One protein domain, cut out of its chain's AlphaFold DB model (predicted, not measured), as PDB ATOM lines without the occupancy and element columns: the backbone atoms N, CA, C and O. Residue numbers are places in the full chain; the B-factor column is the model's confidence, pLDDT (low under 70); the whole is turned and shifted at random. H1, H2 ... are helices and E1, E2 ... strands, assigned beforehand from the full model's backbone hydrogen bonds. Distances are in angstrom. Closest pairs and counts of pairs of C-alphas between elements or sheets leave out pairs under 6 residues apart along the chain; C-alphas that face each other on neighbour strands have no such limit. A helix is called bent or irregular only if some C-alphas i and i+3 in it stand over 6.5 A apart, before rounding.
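This is residues 36 to 81 and 92 to 123 of the 417 residues of an uncharacterized protein of Sinomicrobium pectinilyticum (UniProt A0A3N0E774). One strongly twisted sheet of five antiparallel strands, in the order E1, E2, E3, E5, E4, makes a wall, and the helix H1 packs over one face of it: two layers. A long stretch without a named element, residues 92 to 105, leads into the last hairpin, E4 and E5. The printed part has 78 residues, with E1, E2, E3, H1, E4 and E5 along it; the class is mixed, helices and strands. It is compact, with a radius of gyration of the C-alphas of 13.0 A and spans of 36 by 27 by 27 A.

Begin at the edge strand E1, residues 43 to 46, which forms a hairpin with E2, residues 49 to 53; N 44 and O 51 are within hydrogen-bond range at 2.9 A. E2 forms the next hairpin with E3, residues 58 to 62, with N 52 and O 59 at 2.9 A; E1, E2 and E3 are a meander, each strand the antiparallel neighbour of the one before. H1, residues 63 to 78, is on the sheet at a height of 9.0 A and runs along the strands, at 18 degrees to E3 on the local plane. The closest C-alphas of H1 and E3 are those of Leu 69 and Cys 61, 7.0 A apart. In H1, 10 of 12 O i to N i+4 pairs are within hydrogen-bond range; it is irregular, with C-alphas 64 and 67 7.8 A apart. Beside E3 look for its antiparallel neighbour E5, residues 116 to 122, with N 60 and O 117 at 2.9 A. E5 and the edge strand E4, residues 106 to 112, form a hairpin, with N 110 and O 118 at 2.9 A.

Find C-alpha 43 at (35.823, 4.955, 119.759), where E1 begins. From C-alpha 63 at (35.512, 12.128, 129.278), H1 runs 23.6 A. E4 and E5 each measure 18.9 A, and E5 ends at C-alpha 122, (28.071, 17.984, 103.657).

The C-alphas farthest apart are those of Ala 36 and Pro 102, 36.8 A. Residues 82 to 91 are not printed, and C-alphas 81 and 92 are 7.7 A apart across this cut. Look for pLDDT under 70 at residues 79 to 81, 92 to 104 and 123.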
ATOM      1  N   ALA A  36      42.419  -0.970 114.299       82.94
ATOM      2  CA  ALA A  36      43.186  -1.718 115.296       82.94
ATOM      3  C   ALA A  36      43.577  -0.909 116.557       82.94
ATOM      4  O   ALA A  36      44.198  -1.477 117.454       82.94
ATOM      5  N   VAL A  37      43.255   0.390 116.622       82.56
ATOM      6  CA  VAL A  37      43.430   1.243 117.816       82.56
ATOM      7  C   VAL A  37      42.106   1.809 118.352       82.56
ATOM      8  O   VAL A  37      42.127   2.643 119.252       82.56
ATOM      9  N   LEU A  38      40.967   1.362 117.811       85.81
ATOM     10  CA  LEU A  38      39.635   1.697 118.322       85.81
ATOM     11  C   LEU A  38      39.118   0.594 119.258       85.81
ATOM     12  O   LEU A  38      39.560  -0.555 119.182       85.81
ATOM     13  N   ASN A  39      38.153   0.932 120.114       88.69
ATOM     14  CA  ASN A  39      37.351  -0.060 120.834       88.69
ATOM     15  C   ASN A  39      36.232  -0.649 119.935       88.69
ATOM     16  O   ASN A  39      36.122  -0.309 118.754       88.69
ATOM     17  N   GLU A  40      35.378  -1.524 120.483       87.81
ATOM     18  CA  GLU A  40      34.298  -2.157 119.702       87.81
ATOM     19  C   GLU A  40      33.169  -1.205 119.255       87.81
ATOM     20  O   GLU A  40      32.473  -1.501 118.284       87.81
ATOM     21  N   ASP A  41      33.061  -0.020 119.860       89.56
ATOM     22  CA  ASP A  41      32.124   1.049 119.474       89.56
ATOM     23  C   ASP A  41      32.689   1.974 118.374       89.56
ATOM     24  O   ASP A  41      32.053   2.959 117.988       89.56
ATOM     25  N   ARG A  42      33.893   1.662 117.861       92.75
ATOM     26  CA  ARG A  42      34.730   2.523 117.001       92.75
ATOM     27  C   ARG A  42      35.084   3.852 117.679       92.75
ATOM     28  O   ARG A  42      35.065   4.909 117.044       92.75
ATOM     29  N   ALA A  43      35.411   3.803 118.967       91.94
ATOM     30  CA  ALA A  43      35.823   4.955 119.759       91.94
ATOM     31  C   ALA A  43      37.325   4.958 120.092       91.94
ATOM     32  O   ALA A  43      37.966   3.905 120.155       91.94
ATOM     33  N   ILE A  44      37.885   6.150 120.316       89.19
ATOM     34  CA  ILE A  44      39.275   6.382 120.731       89.19
ATOM     35  C   ILE A  44      39.374   7.546 121.725       89.19
ATOM     36  O   ILE A  44      38.733   8.584 121.551       89.19
ATOM     37  N   TYR A  45      40.216   7.375 122.744       85.56
ATOM     38  CA  TYR A  45      40.534   8.395 123.743       85.56
ATOM     39  C   TYR A  45      41.758   9.207 123.313       85.56
ATOM     40  O   TYR A  45      42.757   8.656 122.845       85.56
ATOM     41  N   VAL A  46      41.674  10.526 123.468       77.31
ATOM     42  CA  VAL A  46      42.644  11.513 122.984       77.31
ATOM     43  C   VAL A  46      42.799  12.590 124.055       77.31
ATOM     44  O   VAL A  46      42.020  13.540 124.114       77.31
ATOM     45  N   GLY A  47      43.794  12.426 124.932       77.19
ATOM     46  CA  GLY A  47      43.877  13.236 126.150       77.19
ATOM     47  C   GLY A  47      42.573  13.123 126.944       77.19
ATOM     48  O   GLY A  47      42.069  12.019 127.136       77.19
ATOM     49  N   ASP A  48      41.998  14.266 127.309       83.69
ATOM     50  CA  ASP A  48      40.755  14.360 128.086       83.69
ATOM     51  C   ASP A  48      39.476  14.327 127.212       83.69
ATOM     52  O   ASP A  48      38.401  14.742 127.644       83.69
ATOM     53  N   SER A  49      39.575  13.876 125.953       85.50
ATOM     54  CA  SER A  49      38.461  13.798 124.995       85.50
ATOM     55  C   SER A  49      38.236  12.392 124.440       85.50
ATOM     56  O   SER A  49      39.178  11.675 124.100       85.50
ATOM     57  N   LEU A  50      36.966  12.031 124.275       91.06
ATOM     58  CA  LEU A  50      36.515  10.827 123.582       91.06
ATOM     59  C   LEU A  50      36.099  11.185 122.150       91.06
ATOM     60  O   LEU A  50      35.405  12.178 121.936       91.06
ATOM     61  N   HIS A  51      36.477  10.366 121.168       91.56
ATOM     62  CA  HIS A  51      36.011  10.465 119.782       91.56
ATOM     63  C   HIS A  51      35.346   9.157 119.352       91.56
ATOM     64  O   HIS A  51      35.965   8.104 119.476       91.56
ATOM     65  N   VAL A  52      34.128   9.217 118.804       94.31
ATOM     66  CA  VAL A  52      33.348   8.049 118.351       94.31
ATOM     67  C   VAL A  52      33.031   8.166 116.860       94.31
ATOM     68  O   VAL A  52      32.423   9.144 116.415       94.31
ATOM     69  N   PHE A  53      33.404   7.153 116.077       92.31
ATOM     70  CA  PHE A  53      33.121   7.083 114.643       92.31
ATOM     71  C   PHE A  53      31.886   6.217 114.397       92.31
ATOM     72  O   PHE A  53      31.960   5.001 114.229       92.31
ATOM     73  N   THR A  54      30.717   6.852 114.386       90.44
ATOM     74  CA  THR A  54      29.479   6.187 113.948       90.44
ATOM     75  C   THR A  54      29.464   6.036 112.424       90.44
ATOM     76  O   THR A  54      30.430   6.422 111.763       90.44
ATOM     77  N   SER A  55      28.368   5.530 111.839       84.56
ATOM     78  CA  SER A  55      28.068   5.795 110.307       84.56
ATOM     79  C   SER A  55      27.053   7.573 108.857       84.56
ATOM     80  O   SER A  55      27.481   8.019 107.672       84.56
ATOM     81  N   ARG A  56      26.438   8.876 109.082       84.94
ATOM     82  CA  ARG A  56      26.181   9.974 110.087       84.94
ATOM     83  C   ARG A  56      27.314  10.881 110.645       84.94
ATOM     84  O   ARG A  56      26.952  11.854 111.288       84.94
ATOM     85  N   GLY A  57      28.620  10.708 110.402       88.12
ATOM     86  CA  GLY A  57      29.674  11.548 111.033       88.12
ATOM     87  C   GLY A  57      30.394  10.983 112.275       88.12
ATOM     88  O   GLY A  57      30.101   9.894 112.769       88.12
ATOM     89  N   ALA A  58      31.365  11.755 112.770       90.75
ATOM     90  CA  ALA A  58      32.093  11.512 114.016       90.75
ATOM     91  C   ALA A  58      31.560  12.411 115.137       90.75
ATOM     92  O   ALA A  58      31.201  13.561 114.891       90.75
ATOM     93  N   TYR A  59      31.577  11.920 116.369       93.56
ATOM     94  CA  TYR A  59      31.190  12.679 117.558       93.56
ATOM     95  C   TYR A  59      32.369  12.784 118.523       93.56
ATOM     96  O   TYR A  59      33.248  11.922 118.521       93.56
ATOM     97  N   SER A  60      32.403  13.833 119.342       92.69
ATOM     98  CA  SER A  60      33.397  13.965 120.406       92.69
ATOM     99  C   SER A  60      32.931  14.810 121.584       92.69
ATOM    100  O   SER A  60      32.378  15.889 121.373       92.69
ATOM    101  N   CYS A  61      33.227  14.362 122.796       90.56
ATOM    102  CA  CYS A  61      32.963  15.042 124.067       90.56
ATOM    103  C   CYS A  61      34.215  14.980 124.960       90.56
ATOM    104  O   CYS A  61      35.190  14.310 124.606       90.56
ATOM    105  N   THR A  62      34.201  15.648 126.116       92.31
ATOM    106  CA  THR A  62      35.180  15.339 127.172       92.31
ATOM    107  C   THR A  62      34.820  14.011 127.847       92.31
ATOM    108  O   THR A  62      33.713  13.497 127.662       92.31
ATOM    109  N   ILE A  63      35.744  13.424 128.610       90.06
ATOM    110  CA  ILE A  63      35.512  12.128 129.278       90.06
ATOM    111  C   ILE A  63      34.353  12.211 130.295       90.06
ATOM    112  O   ILE A  63      33.611  11.247 130.465       90.06
ATOM    113  N   GLU A  64      34.110  13.368 130.914       93.56
ATOM    114  CA  GLU A  64      32.997  13.567 131.858       93.56
ATOM    115  C   GLU A  64      31.606  13.445 131.209       93.56
ATOM    116  O   GLU A  64      30.638  13.113 131.896       93.56
ATOM    117  N   ASP A  65      31.500  13.692 129.899       94.69
ATOM    118  CA  ASP A  65      30.260  13.599 129.116       94.69
ATOM    119  C   ASP A  65      30.143  12.281 128.312       94.69
ATOM    120  O   ASP A  65      29.204  12.118 127.531       94.69
ATOM    121  N   GLU A  66      31.041  11.307 128.526       94.38
ATOM    122  CA  GLU A  66      31.065  10.007 127.827       94.38
ATOM    123  C   GLU A  66      29.708   9.281 127.850       94.38
ATOM    124  O   GLU A  66      29.185   8.901 126.800       94.38
ATOM    125  N   GLN A  67      29.103   9.123 129.033       94.62
ATOM    126  CA  GLN A  67      27.808   8.445 129.170       94.62
ATOM    127  C   GLN A  67      26.704   9.185 128.403       94.62
ATOM    128  O   GLN A  67      25.879   8.554 127.748       94.62
ATOM    129  N   TYR A  68      26.713  10.523 128.436       94.00
ATOM    130  CA  TYR A  68      25.745  11.348 127.714       94.00
ATOM    131  C   TYR A  68      25.923  11.223 126.189       94.00
ATOM    132  O   TYR A  68      24.927  11.173 125.463       94.00
ATOM    133  N   LEU A  69      27.161  11.084 125.694       94.25
ATOM    134  CA  LEU A  69      27.417  10.765 124.287       94.25
ATOM    135  C   LEU A  69      26.869   9.383 123.907       94.25
ATOM    136  O   LEU A  69      26.147   9.273 122.915       94.25
ATOM    137  N   PHE A  70      27.154   8.333 124.679       94.69
ATOM    138  CA  PHE A  70      26.644   6.996 124.360       94.69
ATOM    139  C   PHE A  70      25.115   6.898 124.479       94.69
ATOM    140  O   PHE A  70      24.484   6.301 123.607       94.69
ATOM    141  N   ASP A  71      24.488   7.526 125.476       92.94
ATOM    142  CA  ASP A  71      23.024   7.585 125.605       92.94
ATOM    143  C   ASP A  71      22.378   8.288 124.398       92.94
ATOM    144  O   ASP A  71      21.384   7.807 123.843       92.94
ATOM    145  N   TYR A  72      22.976   9.388 123.932       92.00
ATOM    146  CA  TYR A  72      22.539  10.115 122.740       92.00
ATOM    147  C   TYR A  72      22.656   9.266 121.463       92.00
ATOM    148  O   TYR A  72      21.702   9.186 120.682       92.00
ATOM    149  N   LEU A  73      23.791   8.589 121.256       91.38
ATOM    150  CA  LEU A  73      24.004   7.721 120.091       91.38
ATOM    151  C   LEU A  73      23.053   6.515 120.089       91.38
ATOM    152  O   LEU A  73      22.471   6.201 119.050       91.38
ATOM    153  N   ASN A  74      22.811   5.903 121.252       90.31
ATOM    154  CA  ASN A  74      21.795   4.861 121.413       90.31
ATOM    155  C   ASN A  74      20.385   5.378 121.072       90.31
ATOM    156  O   ASN A  74      19.608   4.664 120.435       90.31
ATOM    157  N   GLY A  75      20.053   6.621 121.438       87.00
ATOM    158  CA  GLY A  75      18.802   7.274 121.035       87.00
ATOM    159  C   GLY A  75      18.663   7.411 119.514       87.00
ATOM    160  O   GLY A  75      17.603   7.101 118.962       87.00
ATOM    161  N   LEU A  76      19.743   7.791 118.819       84.69
ATOM    162  CA  LEU A  76      19.766   7.874 117.354       84.69
ATOM    163  C   LEU A  76      19.564   6.508 116.680       84.69
ATOM    164  O   LEU A  76      18.777   6.422 115.738       84.69
ATOM    165  N   GLU A  77      20.235   5.446 117.141       80.19
ATOM    166  CA  GLU A  77      20.112   4.109 116.532       80.19
ATOM    167  C   GLU A  77      18.732   3.472 116.749       80.19
ATOM    168  O   GLU A  77      18.220   2.787 115.861       80.19
ATOM    169  N   ASN A  78      18.090   3.726 117.895       79.19
ATOM    170  CA  ASN A  78      16.737   3.235 118.174       79.19
ATOM    171  C   ASN A  78      15.628   4.087 117.521       79.19
ATOM    172  O   ASN A  78      14.463   3.691 117.540       79.19
ATOM    173  N   GLY A  79      15.975   5.230 116.914       66.50
ATOM    174  CA  GLY A  79      15.017   6.159 116.306       66.50
ATOM    175  C   GLY A  79      14.183   6.944 117.324       66.50
ATOM    176  O   GLY A  79      13.127   7.477 116.974       66.50
ATOM    177  N   ASP A  80      14.635   7.012 118.577       55.03
ATOM    178  CA  ASP A  80      13.899   7.615 119.683       55.03
ATOM    179  C   ASP A  80      14.035   9.145 119.645       55.03
ATOM    180  O   ASP A  80      14.894   9.757 120.278       55.03
ATOM    181  N   THR A  81      13.131   9.799 118.914       47.88
ATOM    182  CA  THR A  81      13.015  11.270 118.832       47.88
ATOM    183  C   THR A  81      12.545  11.933 120.140       47.88
ATOM    184  O   THR A  81      12.201  13.113 120.147       47.88
ATOM    185  N   VAL A  92      17.661  16.591 115.741       58.56
ATOM    186  CA  VAL A  92      18.464  15.434 115.324       58.56
ATOM    187  C   VAL A  92      19.263  15.832 114.072       58.56
ATOM    188  O   VAL A  92      18.634  16.293 113.112       58.56
ATOM    189  N   PRO A  93      20.603  15.672 114.054       60.56
ATOM    190  CA  PRO A  93      21.408  15.945 112.873       60.56
ATOM    191  C   PRO A  93      20.864  15.159 111.673       60.56
ATOM    192  O   PRO A  93      20.596  13.955 111.821       60.56
ATOM    193  N   PRO A  94      20.662  15.796 110.503       59.28
ATOM    194  CA  PRO A  94      20.149  15.101 109.328       59.28
ATOM    195  C   PRO A  94      21.097  13.982 108.894       59.28
ATOM    196  O   PRO A  94      22.280  13.971 109.252       59.28
ATOM    197  N   GLU A  95      20.618  13.042 108.082       62.78
ATOM    198  CA  GLU A  95      21.541  12.057 107.530       62.78
ATOM    199  C   GLU A  95      22.427  12.702 106.450       62.78
ATOM    200  O   GLU A  95      21.984  13.611 105.744       62.78
ATOM    201  N   PRO A  96      23.674  12.233 106.242       57.19
ATOM    202  CA  PRO A  96      24.579  12.795 105.230       57.19
ATOM    203  C   PRO A  96      24.060  12.711 103.783       57.19
ATOM    204  O   PRO A  96      24.675  13.264 102.876       57.19
ATOM    205  N   GLN A  97      22.958  11.991 103.559       55.09
ATOM    206  CA  GLN A  97      22.242  11.923 102.286       55.09
ATOM    207  C   GLN A  97      21.249  13.079 102.066       55.09
ATOM    208  O   GLN A  97      20.984  13.415 100.913       55.09
ATOM    209  N   ASP A  98      20.762  13.724 103.130       55.66
ATOM    210  CA  ASP A  98      19.741  14.781 103.057       55.66
ATOM    211  C   ASP A  98      20.347  16.193 102.931       55.66
ATOM    212  O   ASP A  98      19.667  17.154 102.565       55.66
ATOM    213  N   MET A  99      21.641  16.340 103.235       61.34
ATOM    214  CA  MET A  99      22.320  17.636 103.326       61.34
ATOM    215  C   MET A  99      23.006  18.035 102.020       61.34
ATOM    216  O   MET A  99      24.196  17.802 101.812       61.34
ATOM    217  N   ASN A 100      22.238  18.692 101.150       64.12
ATOM    218  CA  ASN A 100      22.747  19.345  99.947       64.12
ATOM    219  C   ASN A 100      23.347  20.724 100.279       64.12
ATOM    220  O   ASN A 100      22.608  21.686 100.504       64.12
ATOM    221  N   CYS A 101      24.676  20.846 100.275       68.50
ATOM    222  CA  CYS A 101      25.331  22.132 100.533       68.50
ATOM    223  C   CYS A 101      25.327  23.055  99.294       68.50
ATOM    224  O   CYS A 101      25.874  22.678  98.255       68.50
ATOM    225  N   PRO A 102      24.794  24.294  99.389       62.97
ATOM    226  CA  PRO A 102      24.757  25.230  98.259       62.97
ATOM    227  C   PRO A 102      26.136  25.802  97.896       62.97
ATOM    228  O   PRO A 102      26.341  26.236  96.767       62.97
ATOM    229  N   ASN A 103      27.087  25.776  98.837       64.75
ATOM    230  CA  ASN A 103      28.423  26.364  98.713       64.75
ATOM    231  C   ASN A 103      29.522  25.289  98.542       64.75
ATOM    232  O   ASN A 103      30.629  25.434  99.067       64.75
ATOM    233  N   GLY A 104      29.210  24.194  97.839       68.56
ATOM    234  CA  GLY A 104      30.126  23.071  97.606       68.56
ATOM    235  C   GLY A 104      30.305  22.141  98.814       68.56
ATOM    236  O   GLY A 104      29.573  22.217  99.797       68.56
ATOM    237  N   THR A 105      31.280  21.230  98.732       72.00
ATOM    238  CA  THR A 105      31.573  20.257  99.801       72.00
ATOM    239  C   THR A 105      32.284  20.915 100.982       72.00
ATOM    240  O   THR A 105      33.347  21.510 100.803       72.00
ATOM    241  N   GLN A 106      31.736  20.766 102.191       75.00
ATOM    242  CA  GLN A 106      32.243  21.399 103.414       75.00
ATOM    243  C   GLN A 106      32.216  20.431 104.605       75.00
ATOM    244  O   GLN A 106      31.344  19.566 104.699       75.00
ATOM    245  N   VAL A 107      33.171  20.591 105.525       79.50
ATOM    246  CA  VAL A 107      33.109  19.976 106.860       79.50
ATOM    247  C   VAL A 107      32.250  20.874 107.740       79.50
ATOM    248  O   VAL A 107      32.542  22.063 107.860       79.50
ATOM    249  N   ILE A 108      31.220  20.310 108.359       81.69
ATOM    250  CA  ILE A 108      30.385  20.997 109.347       81.69
ATOM    251  C   ILE A 108      30.736  20.445 110.733       81.69
ATOM    252  O   ILE A 108      31.052  19.262 110.880       81.69
ATOM    253  N   SER A 109      30.740  21.324 111.736       84.31
ATOM    254  CA  SER A 109      31.034  21.009 113.134       84.31
ATOM    255  C   SER A 109      29.981  21.686 114.011       84.31
ATOM    256  O   SER A 109      30.026  22.901 114.192       84.31
ATOM    257  N   GLU A 110      29.030  20.916 114.530       86.19
ATOM    258  CA  GLU A 110      27.908  21.405 115.344       86.19
ATOM    259  C   GLU A 110      28.130  21.066 116.821       86.19
ATOM    260  O   GLU A 110      28.707  20.026 117.134       86.19
ATOM    261  N   ILE A 111      27.685  21.933 117.734       85.06
ATOM    262  CA  ILE A 111      27.740  21.687 119.183       85.06
ATOM    263  C   ILE A 111      26.342  21.288 119.650       85.06
ATOM    264  O   ILE A 111      25.394  22.056 119.484       85.06
ATOM    265  N   ILE A 112      26.223  20.106 120.252       85.19
ATOM    266  CA  ILE A 112      24.967  19.550 120.765       85.19
ATOM    267  C   ILE A 112      24.955  19.727 122.287       85.19
ATOM    268  O   ILE A 112      25.894  19.328 122.982       85.19
ATOM    269  N   ASP A 113      23.913  20.406 122.775       86.00
ATOM    270  CA  ASP A 113      23.612  20.739 124.180       86.00
ATOM    271  C   ASP A 113      24.781  21.320 125.010       86.00
ATOM    272  O   ASP A 113      24.758  21.308 126.240       86.00
ATOM    273  N   GLY A 114      25.811  21.854 124.343       85.25
ATOM    274  CA  GLY A 114      27.023  22.399 124.966       85.25
ATOM    275  C   GLY A 114      28.047  21.359 125.444       85.25
ATOM    276  O   GLY A 114      29.061  21.758 126.008       85.25
ATOM    277  N   ARG A 115      27.798  20.060 125.219       87.56
ATOM    278  CA  ARG A 115      28.556  18.928 125.797       87.56
ATOM    279  C   ARG A 115      29.379  18.143 124.779       87.56
ATOM    280  O   ARG A 115      30.494  17.713 125.056       87.56
ATOM    281  N   MET A 116      28.834  17.959 123.576       91.31
ATOM    282  CA  MET A 116      29.503  17.224 122.501       91.31
ATOM    283  C   MET A 116      29.570  18.045 121.214       91.31
ATOM    284  O   MET A 116      28.750  18.926 120.961       91.31
ATOM    285  N   THR A 117      30.543  17.714 120.373       89.56
ATOM    286  CA  THR A 117      30.675  18.210 119.004       89.56
ATOM    287  C   THR A 117      30.390  17.078 118.023       89.56
ATOM    288  O   THR A 117      30.999  16.013 118.114       89.56
ATOM    289  N   HIS A 118      29.520  17.321 117.049       90.25
ATOM    290  CA  HIS A 118      29.276  16.440 115.908       90.25
ATOM    291  C   HIS A 118      29.985  16.995 114.670       90.25
ATOM    292  O   HIS A 118      29.827  18.168 114.338       90.25
ATOM    293  N   ARG A 119      30.791  16.171 113.991       86.62
ATOM    294  CA  ARG A 119      31.526  16.524 112.769       86.62
ATOM    295  C   ARG A 119      31.144  15.610 111.619       86.62
ATOM    296  O   ARG A 119      31.225  14.386 111.722       86.62
ATOM    297  N   TYR A 120      30.779  16.205 110.494       85.00
ATOM    298  CA  TYR A 120      30.372  15.480 109.295       85.00
ATOM    299  C   TYR A 120      30.737  16.260 108.029       85.00
ATOM    300  O   TYR A 120      31.107  17.434 108.082       85.00
ATOM    301  N   VAL A 121      30.655  15.597 106.875       79.31
ATOM    302  CA  VAL A 121      30.849  16.236 105.568       79.31
ATOM    303  C   VAL A 121      29.500  16.386 104.880       79.31
ATOM    304  O   VAL A 121      28.795  15.407 104.649       79.31
ATOM    305  N   CYS A 122      29.180  17.623 104.525       76.56
ATOM    306  CA  CYS A 122      28.071  17.984 103.657       76.56
ATOM    307  C   CYS A 122      28.605  18.086 102.221       76.56
ATOM    308  O   CYS A 122      29.634  18.728 101.993       76.56
ATOM    309  N   ARG A 123      27.951  17.440 101.248       68.69
ATOM    310  CA  ARG A 123      28.359  17.454  99.829       68.69
ATOM    311  C   ARG A 123      27.282  18.131  98.981       68.69
ATOM    312  O   ARG A 123      26.096  18.059  99.290       68.69
TER     313      ARG A 123